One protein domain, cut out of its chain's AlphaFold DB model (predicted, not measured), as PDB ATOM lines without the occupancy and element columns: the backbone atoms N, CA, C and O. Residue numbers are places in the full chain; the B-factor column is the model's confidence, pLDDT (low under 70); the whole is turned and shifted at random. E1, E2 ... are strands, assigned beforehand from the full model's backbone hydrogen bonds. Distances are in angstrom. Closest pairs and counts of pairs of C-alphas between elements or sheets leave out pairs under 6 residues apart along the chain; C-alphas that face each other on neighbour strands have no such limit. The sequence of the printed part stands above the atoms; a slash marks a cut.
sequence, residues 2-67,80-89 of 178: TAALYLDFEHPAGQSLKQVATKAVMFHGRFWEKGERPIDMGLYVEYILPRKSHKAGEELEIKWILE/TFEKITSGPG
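AT A GLANCE: This is residues 2 to 67 and 80 to 89 of the 178 residues of an uncharacterized protein of Bacteroidales bacterium (UniProt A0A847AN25). One long, twisted sheet of five strands, bare on both faces, makes up the body. The strands lie side by side in chain order, E1 E2 E3 E4 E5, antiparallel; E1 to E4 form a meander, each strand the antiparallel neighbour of the one before. The printed part has 76 residues, no named helix, and is all strand. It is loose, with a radius of gyration of the C-alphas of 15.8 A, and spans 50 by 27 by 19 A.

IN THESE COORDINATES: E2, residues 18 to 30, is 33.7 A long and bends by 57 degrees at residue 26. E3, residues 40 to 50, is 31.8 A long. E1, residues 2 to 10, is 25.7 A long from C-alpha 2 at (10.459, 17.073, 229.078). E4 is residues 59 to 67, 25.4 A. E5, residues 80 to 84, 13.4 A, ends at C-alpha 84 (31.965, 25.093, 233.052).

HOW THE PARTS SIT: Within hydrogen-bond range, hairpin E2 and E3 has N 24 and O 47, 2.8 A; hairpin E1 and E2, N 6 and O 23, 2.8 A; hairpin E3 and E4, N 44 and O 63, 2.8 A. Edge strand E5 and E4, at 175 degrees, have N 62 and O 81, 2.8 A. E1 and E5 are apart.

THE WHOLE: Residues 68 to 79 are cut out, C-alphas 67 and 80 being 14.4 A apart. Residue 54 is under pLDDT 70.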
ATOM      1  N   THR A   2      10.954  15.726 228.776       82.56
ATOM      2  CA  THR A   2      10.459  17.073 229.078       82.56
ATOM      3  C   THR A   2      11.576  18.085 228.859       82.56
ATOM      4  O   THR A   2      12.725  17.808 229.204       82.56
ATOM      5  N   ALA A   3      11.224  19.239 228.294       84.88
ATOM      6  CA  ALA A   3      12.059  20.433 228.268       84.88
ATOM      7  C   ALA A   3      11.421  21.493 229.174       84.88
ATOM      8  O   ALA A   3      10.192  21.587 229.236       84.88
ATOM      9  N   ALA A   4      12.235  22.264 229.888       87.31
ATOM     10  CA  ALA A   4      11.745  23.272 230.824       87.31
ATOM     11  C   ALA A   4      12.699  24.467 230.925       87.31
ATOM     12  O   ALA A   4      13.888  24.365 230.621       87.31
ATOM     13  N   LEU A   5      12.163  25.604 231.365       90.19
ATOM     14  CA  LEU A   5      12.913  26.827 231.623       90.19
ATOM     15  C   LEU A   5      12.683  27.249 233.077       90.19
ATOM     16  O   LEU A   5      11.536  27.400 233.494       90.19
ATOM     17  N   TYR A   6      13.761  27.467 233.826       88.75
ATOM     18  CA  TYR A   6      13.721  27.931 235.214       88.75
ATOM     19  C   TYR A   6      14.418  29.281 235.360       88.75
ATOM     20  O   TYR A   6      15.360  29.605 234.631       88.75
ATOM     21  N   LEU A   7      13.955  30.062 236.332       92.19
ATOM     22  CA  LEU A   7      14.537  31.343 236.715       92.19
ATOM     23  C   LEU A   7      14.943  31.262 238.185       92.19
ATOM     24  O   LEU A   7      14.092  31.044 239.047       92.19
ATOM     25  N   ASP A   8      16.224  31.477 238.458       91.19
ATOM     26  CA  ASP A   8      16.753  31.451 239.819       91.19
ATOM     27  C   ASP A   8      16.809  32.867 240.387       91.19
ATOM     28  O   ASP A   8      17.293  33.799 239.731       91.19
ATOM     29  N   PHE A   9      16.358  33.019 241.631       91.12
ATOM     30  CA  PHE A   9      16.367  34.277 242.368       91.12
ATOM     31  C   PHE A   9      17.035  34.109 243.732       91.12
ATOM     32  O   PHE A   9      16.921  33.061 244.363       91.12
ATOM     33  N   GLU A  10      17.682  35.168 244.206       90.31
ATOM     34  CA  GLU A  10      18.325  35.233 245.517       90.31
ATOM     35  C   GLU A  10      17.926  36.525 246.242       90.31
ATOM     36  O   GLU A  10      17.790  37.588 245.624       90.31
ATOM     37  N   HIS A  11      17.752  36.442 247.562       90.88
ATOM     38  CA  HIS A  11      17.506  37.588 248.436       90.88
ATOM     39  C   HIS A  11      18.479  37.569 249.626       90.88
ATOM     40  O   HIS A  11      18.139  37.049 250.692       90.88
ATOM     41  N   PRO A  12      19.705  38.100 249.456       87.81
ATOM     42  CA  PRO A  12      20.666  38.198 250.547       87.81
ATOM     43  C   PRO A  12      20.168  39.136 251.652       87.81
ATOM     44  O   PRO A  12      19.479  40.122 251.375       87.81
ATOM     45  N   ALA A  13      20.572  38.881 252.898       87.94
ATOM     46  CA  ALA A  13      20.218  39.734 254.031       87.94
ATOM     47  C   ALA A  13      20.618  41.201 253.776       87.94
ATOM     48  O   ALA A  13      21.767  41.500 253.448       87.94
ATOM     49  N   GLY A  14      19.654  42.116 253.911       90.44
ATOM     50  CA  GLY A  14      19.865  43.551 253.687       90.44
ATOM     51  C   GLY A  14      19.951  43.981 252.215       90.44
ATOM     52  O   GLY A  14      20.289  45.133 251.949       90.44
ATOM     53  N   GLN A  15      19.653  43.101 251.254       89.69
ATOM     54  CA  GLN A  15      19.631  43.424 249.822       89.69
ATOM     55  C   GLN A  15      18.245  43.200 249.210       89.69
ATOM     56  O   GLN A  15      17.382  42.577 249.810       89.69
ATOM     57  N   SER A  16      18.009  43.711 248.001       90.00
ATOM     58  CA  SER A  16      16.791  43.417 247.236       90.00
ATOM     59  C   SER A  16      16.837  42.026 246.589       90.00
ATOM     60  O   SER A  16      17.912  41.471 246.363       90.00
ATOM     61  N   LEU A  17      15.659  41.466 246.279       91.31
ATOM     62  CA  LEU A  17      15.526  40.237 245.488       91.31
ATOM     63  C   LEU A  17      16.127  40.453 244.092       91.31
ATOM     64  O   LEU A  17      15.805  41.434 243.416       91.31
ATOM     65  N   LYS A  18      16.986  39.536 243.646       90.75
ATOM     66  CA  LYS A  18      17.664  39.610 242.347       90.75
ATOM     67  C   LYS A  18      17.540  38.280 241.621       90.75
ATOM     68  O   LYS A  18      17.730  37.231 242.222       90.75
ATOM     69  N   GLN A  19      17.267  38.323 240.318       88.56
ATOM     70  CA  GLN A  19      17.418  37.143 239.467       88.56
ATOM     71  C   GLN A  19      18.911  36.896 239.227       88.56
ATOM     72  O   GLN A  19      19.619  37.819 238.817       88.56
ATOM     73  N   VAL A  20      19.380  35.672 239.445       91.25
ATOM     74  CA  VAL A  20      20.807  35.314 239.386       91.25
ATOM     75  C   VAL A  20      21.152  34.409 238.206       91.25
ATOM     76  O   VAL A  20      22.244  34.538 237.650       91.25
ATOM     77  N   ALA A  21      20.220  33.568 237.754       90.44
ATOM     78  CA  ALA A  21      20.435  32.685 236.614       90.44
ATOM     79  C   ALA A  21      19.139  32.359 235.861       90.44
ATOM     80  O   ALA A  21      18.024  32.561 236.352       90.44
ATOM     81  N   THR A  22      19.313  31.871 234.639       90.88
ATOM     82  CA  THR A  22      18.288  31.170 233.861       90.88
ATOM     83  C   THR A  22      18.797  29.764 233.588       90.88
ATOM     84  O   THR A  22      19.968  29.603 233.248       90.88
ATOM     85  N   LYS A  23      17.945  28.753 233.729       91.38
ATOM     86  CA  LYS A  23      18.305  27.356 233.472       91.38
ATOM     87  C   LYS A  23      17.410  26.785 232.394       91.38
ATOM     88  O   LYS A  23      16.189  26.892 232.487       91.38
ATOM     89  N   ALA A  24      18.016  26.188 231.383       91.00
ATOM     90  CA  ALA A  24      17.322  25.474 230.329       91.00
ATOM     91  C   ALA A  24      17.517  23.974 230.544       91.00
ATOM     92  O   ALA A  24      18.603  23.438 230.318       91.00
ATOM     93  N   VAL A  25      16.461  23.286 230.967       86.25
ATOM     94  CA  VAL A  25      16.446  21.824 231.009       86.25
ATOM     95  C   VAL A  25      16.174  21.323 229.610       86.25
ATOM     96  O   VAL A  25      15.077  21.480 229.071       86.25
ATOM     97  N   MET A  26      17.212  20.738 229.027       86.62
ATOM     98  CA  MET A  26      17.201  20.219 227.666       86.62
ATOM     99  C   MET A  26      16.621  18.808 227.624       86.62
ATOM    100  O   MET A  26      15.976  18.432 226.648       86.62
ATOM    101  N   PHE A  27      16.826  18.031 228.689       88.81
ATOM    102  CA  PHE A  27      16.286  16.686 228.798       88.81
ATOM    103  C   PHE A  27      15.978  16.337 230.248       88.81
ATOM    104  O   PHE A  27      16.825  16.477 231.121       88.81
ATOM    105  N   HIS A  28      14.785  15.804 230.486       91.19
ATOM    106  CA  HIS A  28      14.447  15.076 231.701       91.19
ATOM    107  C   HIS A  28      13.569  13.881 231.323       91.19
ATOM    108  O   HIS A  28      12.516  14.040 230.690       91.19
ATOM    109  N   GLY A  29      14.017  12.671 231.647       90.06
ATOM    110  CA  GLY A  29      13.277  11.462 231.303       90.06
ATOM    111  C   GLY A  29      13.867  10.185 231.885       90.06
ATOM    112  O   GLY A  29      15.044  10.127 232.237       90.06
ATOM    113  N   ARG A  30      13.023   9.154 231.959       92.62
ATOM    114  CA  ARG A  30      13.411   7.775 232.271       92.62
ATOM    115  C   ARG A  30      13.679   7.009 230.977       92.62
ATOM    116  O   ARG A  30      13.071   7.307 229.950       92.62
ATOM    117  N   PHE A  31      14.587   6.042 231.035       92.31
ATOM    118  CA  PHE A  31      14.899   5.165 229.905       92.31
ATOM    119  C   PHE A  31      13.896   4.012 229.757       92.31
ATOM    120  O   PHE A  31      13.676   3.552 228.640       92.31
ATOM    121  N   TRP A  32      13.286   3.574 230.864       92.38
ATOM    122  CA  TRP A  32      12.284   2.503 230.919       92.38
ATOM    123  C   TRP A  32      11.130   2.878 231.840       92.38
ATOM    124  O   TRP A  32      11.235   3.821 232.636       92.38
ATOM    125  N   GLU A  33      10.048   2.107 231.750       91.12
ATOM    126  CA  GLU A  33       8.967   2.188 232.721       91.12
ATOM    127  C   GLU A  33       9.432   1.709 234.097       91.12
ATOM    128  O   GLU A  33      10.311   0.851 234.236       91.12
ATOM    129  N   LYS A  34       8.821   2.282 235.132       90.62
ATOM    130  CA  LYS A  34       9.193   1.999 236.516       90.62
ATOM    131  C   LYS A  34       9.011   0.511 236.837       90.62
ATOM    132  O   LYS A  34       7.924  -0.037 236.672       90.62
ATOM    133  N   GLY A  35      10.060  -0.128 237.345       91.94
ATOM    134  CA  GLY A  35      10.095  -1.538 237.723       91.94
ATOM    135  C   GLY A  35      10.422  -2.510 236.585       91.94
ATOM    136  O   GLY A  35      10.558  -3.702 236.855       91.94
ATOM    137  N   GLU A  36      10.589  -2.045 235.341       93.38
ATOM    138  CA  GLU A  36      10.926  -2.912 234.199       93.38
ATOM    139  C   GLU A  36      12.347  -3.492 234.313       93.38
ATOM    140  O   GLU A  36      12.639  -4.597 233.847       93.38
ATOM    141  N   ARG A  37      13.256  -2.750 234.951       94.06
ATOM    142  CA  ARG A  37      14.663  -3.124 235.129       94.06
ATOM    143  C   ARG A  37      15.010  -3.301 236.609       94.06
ATOM    144  O   ARG A  37      14.293  -2.829 237.491       94.06
ATOM    145  N   PRO A  38      16.141  -3.966 236.925       92.88
ATOM    146  CA  PRO A  38      16.609  -4.070 238.303       92.88
ATOM    147  C   PRO A  38      16.796  -2.712 238.984       92.88
ATOM    148  O   PRO A  38      16.602  -2.646 240.192       92.88
ATOM    149  N   ILE A  39      17.122  -1.666 238.221       95.69
ATOM    150  CA  ILE A  39      17.243  -0.271 238.658       95.69
ATOM    151  C   ILE A  39      16.510   0.595 237.635       95.69
ATOM    152  O   ILE A  39      16.733   0.443 236.431       95.69
ATOM    153  N   ASP A  40      15.666   1.501 238.114       96.50
ATOM    154  CA  ASP A  40      14.999   2.497 237.283       96.50
ATOM    155  C   ASP A  40      15.999   3.604 236.969       96.50
ATOM    156  O   ASP A  40      16.501   4.273 237.871       96.50
ATOM    157  N   MET A  41      16.329   3.771 235.689       96.94
ATOM    158  CA  MET A  41      17.342   4.731 235.261       96.94
ATOM    159  C   MET A  41      16.720   5.875 234.468       96.94
ATOM    160  O   MET A  41      15.896   5.667 233.572       96.94
ATOM    161  N   GLY A  42      17.171   7.085 234.765       96.00
ATOM    162  CA  GLY A  42      16.836   8.296 234.040       96.00
ATOM    163  C   GLY A  42      18.036   9.210 233.865       96.00
ATOM    164  O   GLY A  42      19.109   9.001 234.435       96.00
ATOM    165  N   LEU A  43      17.828  10.233 233.048       96.56
ATOM    166  CA  LEU A  43      18.818  11.248 232.741       96.56
ATOM    167  C   LEU A  43      18.167  12.627 232.821       96.56
ATOM    168  O   LEU A  43      17.021  12.833 232.406       96.56
ATOM    169  N   TYR A  44      18.926  13.568 233.358       95.88
ATOM    170  CA  TYR A  44      18.607  14.980 233.421       95.88
ATOM    171  C   TYR A  44      19.782  15.766 232.846       95.88
ATOM    172  O   TYR A  44      20.925  15.549 233.244       95.88
ATOM    173  N   VAL A  45      19.506  16.655 231.899       96.44
ATOM    174  CA  VAL A  45      20.502  17.517 231.264       96.44
ATOM    175  C   VAL A  45      20.009  18.954 231.321       96.44
ATOM    176  O   VAL A  45      18.949  19.278 230.778       96.44
ATOM    177  N   GLU A  46      20.800  19.817 231.948       95.81
ATOM    178  CA  GLU A  46      20.503  21.233 232.141       95.81
ATOM    179  C   GLU A  46      21.670  22.104 231.680       95.81
ATOM    180  O   GLU A  46      22.835  21.786 231.908       95.81
ATOM    181  N   TYR A  47      21.340  23.218 231.033       95.25
ATOM    182  CA  TYR A  47      22.278  24.283 230.710       95.25
ATOM    183  C   TYR A  47      21.958  25.529 231.535       95.25
ATOM    184  O   TYR A  47      20.835  26.041 231.492       95.25
ATOM    185  N   ILE A  48      22.937  26.029 232.278       93.19
ATOM    186  CA  ILE A  48      22.791  27.146 233.209       93.19
ATOM    187  C   ILE A  48      23.443  28.389 232.602       93.19
ATOM    188  O   ILE A  48      24.638  28.418 232.307       93.19
ATOM    189  N   LEU A  49      22.642  29.443 232.465       91.94
ATOM    190  CA  LEU A  49      23.005  30.758 231.945       91.94
ATOM    191  C   LEU A  49      22.975  31.772 233.103       91.94
ATOM    192  O   LEU A  49      21.928  32.383 233.371       91.94
ATOM    193  N   PRO A  50      24.080  31.951 233.848       88.75
ATOM    194  CA  PRO A  50      24.104  32.910 234.939       88.75
ATOM    195  C   PRO A  50      24.149  34.347 234.424       88.75
ATOM    196  O   PRO A  50      24.704  34.655 233.366       88.75
ATOM    197  N   ARG A  51      23.618  35.279 235.220       83.62
ATOM    198  CA  ARG A  51      23.869  36.700 234.977       83.62
ATOM    199  C   ARG A  51      25.345  36.998 235.247       83.62
ATOM    200  O   ARG A  51      25.864  36.632 236.301       83.62
ATOM    201  N   LYS A  52      25.990  37.750 234.345       72.19
ATOM    202  CA  LYS A  52      27.423  38.112 234.424       72.19
ATOM    203  C   LYS A  52      27.841  38.751 235.756       72.19
ATOM    204  O   LYS A  52      28.993  38.640 236.149       72.19
ATOM    205  N   SER A  53      26.913  39.420 236.444       71.19
ATOM    206  CA  SER A  53      27.137  40.033 237.758       71.19
ATOM    207  C   SER A  53      27.210  39.035 238.920       71.19
ATOM    208  O   SER A  53      27.556  39.441 240.023       71.19
ATOM    209  N   HIS A  54      26.826  37.772 238.709       69.12
ATOM    210  CA  HIS A  54      26.736  36.741 239.746       69.12
ATOM    211  C   HIS A  54      27.748  35.609 239.518       69.12
ATOM    212  O   HIS A  54      28.497  35.256 240.424       69.12
ATOM    213  N   LYS A  55      27.834  35.091 238.289       77.62
ATOM    214  CA  LYS A  55      28.888  34.164 237.858       77.62
ATOM    215  C   LYS A  55      29.345  34.522 236.446       77.62
ATOM    216  O   LYS A  55      28.566  35.010 235.632       77.62
ATOM    217  N   ALA A  56      30.620  34.266 236.163       76.50
ATOM    218  CA  ALA A  56      31.263  34.675 234.915       76.50
ATOM    219  C   ALA A  56      31.230  33.615 233.797       76.50
ATOM    220  O   ALA A  56      31.776  33.876 232.727       76.50
ATOM    221  N   GLY A  57      30.637  32.439 234.029       87.50
ATOM    222  CA  GLY A  57      30.675  31.318 233.090       87.50
ATOM    223  C   GLY A  57      29.405  30.479 233.114       87.50
ATOM    224  O   GLY A  57      28.797  30.318 234.166       87.50
ATOM    225  N   GLU A  58      29.023  29.980 231.947       94.12
ATOM    226  CA  GLU A  58      27.910  29.051 231.738       94.12
ATOM    227  C   GLU A  58      28.300  27.639 232.186       94.12
ATOM    228  O   GLU A  58      29.486  27.290 232.208       94.12
ATOM    229  N   GLU A  59      27.308  26.836 232.563       95.12
ATOM    230  CA  GLU A  59      27.522  25.498 233.122       95.12
ATOM    231  C   GLU A  59      26.602  24.480 232.430       95.12
ATOM    232  O   GLU A  59      25.421  24.742 232.203       95.12
ATOM    233  N   LEU A  60      27.145  23.309 232.094       96.38
ATOM    234  CA  LEU A  60      26.389  22.132 231.673       96.38
ATOM    235  C   LEU A  60      26.336  21.144 232.839       96.38
ATOM    236  O   LEU A  60      27.385  20.706 233.316       96.38
ATOM    237  N   GLU A  61      25.130  20.764 233.251       97.06
ATOM    238  CA  GLU A  61      24.880  19.749 234.271       97.06
ATOM    239  C   GLU A  61      24.269  18.499 233.627       97.06
ATOM    240  O   GLU A  61      23.257  18.567 232.926       97.06
ATOM    241  N   ILE A  62      24.873  17.340 233.891       97.62
ATOM    242  CA  ILE A  62      24.347  16.027 233.519       97.62
ATOM    243  C   ILE A  62      24.158  15.217 234.793       97.62
ATOM    244  O   ILE A  62      25.123  14.857 235.463       97.62
ATOM    245  N   LYS A  63      22.912  14.888 235.109       97.69
ATOM    246  CA  LYS A  63      22.531  14.129 236.296       97.69
ATOM    247  C   LYS A  63      21.925  12.799 235.885       97.69
ATOM    248  O   LYS A  63      20.919  12.745 235.176       97.69
ATOM    249  N   TRP A  64      22.546  11.726 236.346       97.62
ATOM    250  CA  TRP A  64      21.962  10.395 236.288       97.62
ATOM    251  C   TRP A  64      20.968  10.254 237.425       97.62
ATOM    252  O   TRP A  64      21.196  10.790 238.502       97.62
ATOM    253  N   ILE A  65      19.873   9.548 237.179       97.12
ATOM    254  CA  ILE A  65      18.856   9.262 238.186       97.12
ATOM    255  C   ILE A  65      18.747   7.751 238.283       97.12
ATOM    256  O   ILE A  65      18.370   7.107 237.308       97.12
ATOM    257  N   LEU A  66      19.118   7.185 239.428       97.81
ATOM    258  CA  LEU A  66      19.045   5.753 239.699       97.81
ATOM    259  C   LEU A  66      18.079   5.534 240.858       97.81
ATOM    260  O   LEU A  66      18.348   5.980 241.972       97.81
ATOM    261  N   GLU A  67      16.966   4.850 240.614       97.62
ATOM    262  CA  GLU A  67      15.940   4.592 241.626       97.62
ATOM    263  C   GLU A  67      15.700   3.091 241.801       97.62
ATOM    264  O   GLU A  67      15.777   2.298 240.856       97.62
ATOM    265  N   THR A  80      25.858  13.515 239.666       97.75
ATOM    266  CA  THR A  80      25.787  14.732 238.859       97.75
ATOM    267  C   THR A  80      27.180  15.133 238.396       97.75
ATOM    268  O   THR A  80      28.108  15.209 239.199       97.75
ATOM    269  N   PHE A  81      27.303  15.430 237.108       97.56
ATOM    270  CA  PHE A  81      28.513  15.911 236.460       97.56
ATOM    271  C   PHE A  81      28.296  17.344 235.984       97.56
ATOM    272  O   PHE A  81      27.383  17.601 235.200       97.56
ATOM    273  N   GLU A  82      29.146  18.260 236.429       96.62
ATOM    274  CA  GLU A  82      29.075  19.685 236.096       96.62
ATOM    275  C   GLU A  82      30.319  20.092 235.299       96.62
ATOM    276  O   GLU A  82      31.450  19.776 235.676       96.62
ATOM    277  N   LYS A  83      30.138  20.812 234.190       96.00
ATOM    278  CA  LYS A  83      31.241  21.374 233.401       96.00
ATOM    279  C   LYS A  83      30.987  22.845 233.117       96.00
ATOM    280  O   LYS A  83      29.979  23.197 232.513       96.00
ATOM    281  N   ILE A  84      31.954  23.689 233.470       94.81
ATOM    282  CA  ILE A  84      31.965  25.093 233.052       94.81
ATOM    283  C   ILE A  84      32.289  25.151 231.555       94.81
ATOM    284  O   ILE A  84      33.340  24.668 231.121       94.81
ATOM    285  N   THR A  85      31.394  25.737 230.764       95.12
ATOM    286  CA  THR A  85      31.486  25.799 229.297       95.12
ATOM    287  C   THR A  85      31.954  27.157 228.781       95.12
ATOM    288  O   THR A  85      32.412  27.243 227.642       95.12
ATOM    289  N   SER A  86      31.904  28.212 229.600       93.44
ATOM    290  CA  SER A  86      32.358  29.551 229.207       93.44
ATOM    291  C   SER A  86      32.995  30.339 230.360       93.44
ATOM    292  O   SER A  86      32.960  29.935 231.522       93.44
ATOM    293  N   GLY A  87      33.622  31.473 230.036       90.25
ATOM    294  CA  GLY A  87      34.230  32.366 231.023       90.25
ATOM    295  C   GLY A  87      35.569  31.881 231.602       90.25
ATOM    296  O   GLY A  87      36.172  30.933 231.096       90.25
ATOM    297  N   PRO A  88      36.060  32.522 232.681       88.31
ATOM    298  CA  PRO A  88      37.383  32.247 233.256       88.31
ATOM    299  C   PRO A  88      37.570  30.814 233.777       88.31
ATOM    300  O   PRO A  88      38.697  30.352 233.925       88.31
ATOM    301  N   GLY A  89      36.471  30.110 234.071       86.94
ATOM    302  CA  GLY A  89      36.484  28.760 234.634       86.94
ATOM    303  C   GLY A  89      36.531  27.624 233.609       86.94
ATOM    304  O   GLY A  89      36.593  26.474 234.022       86.94
TER     305      GLY A  89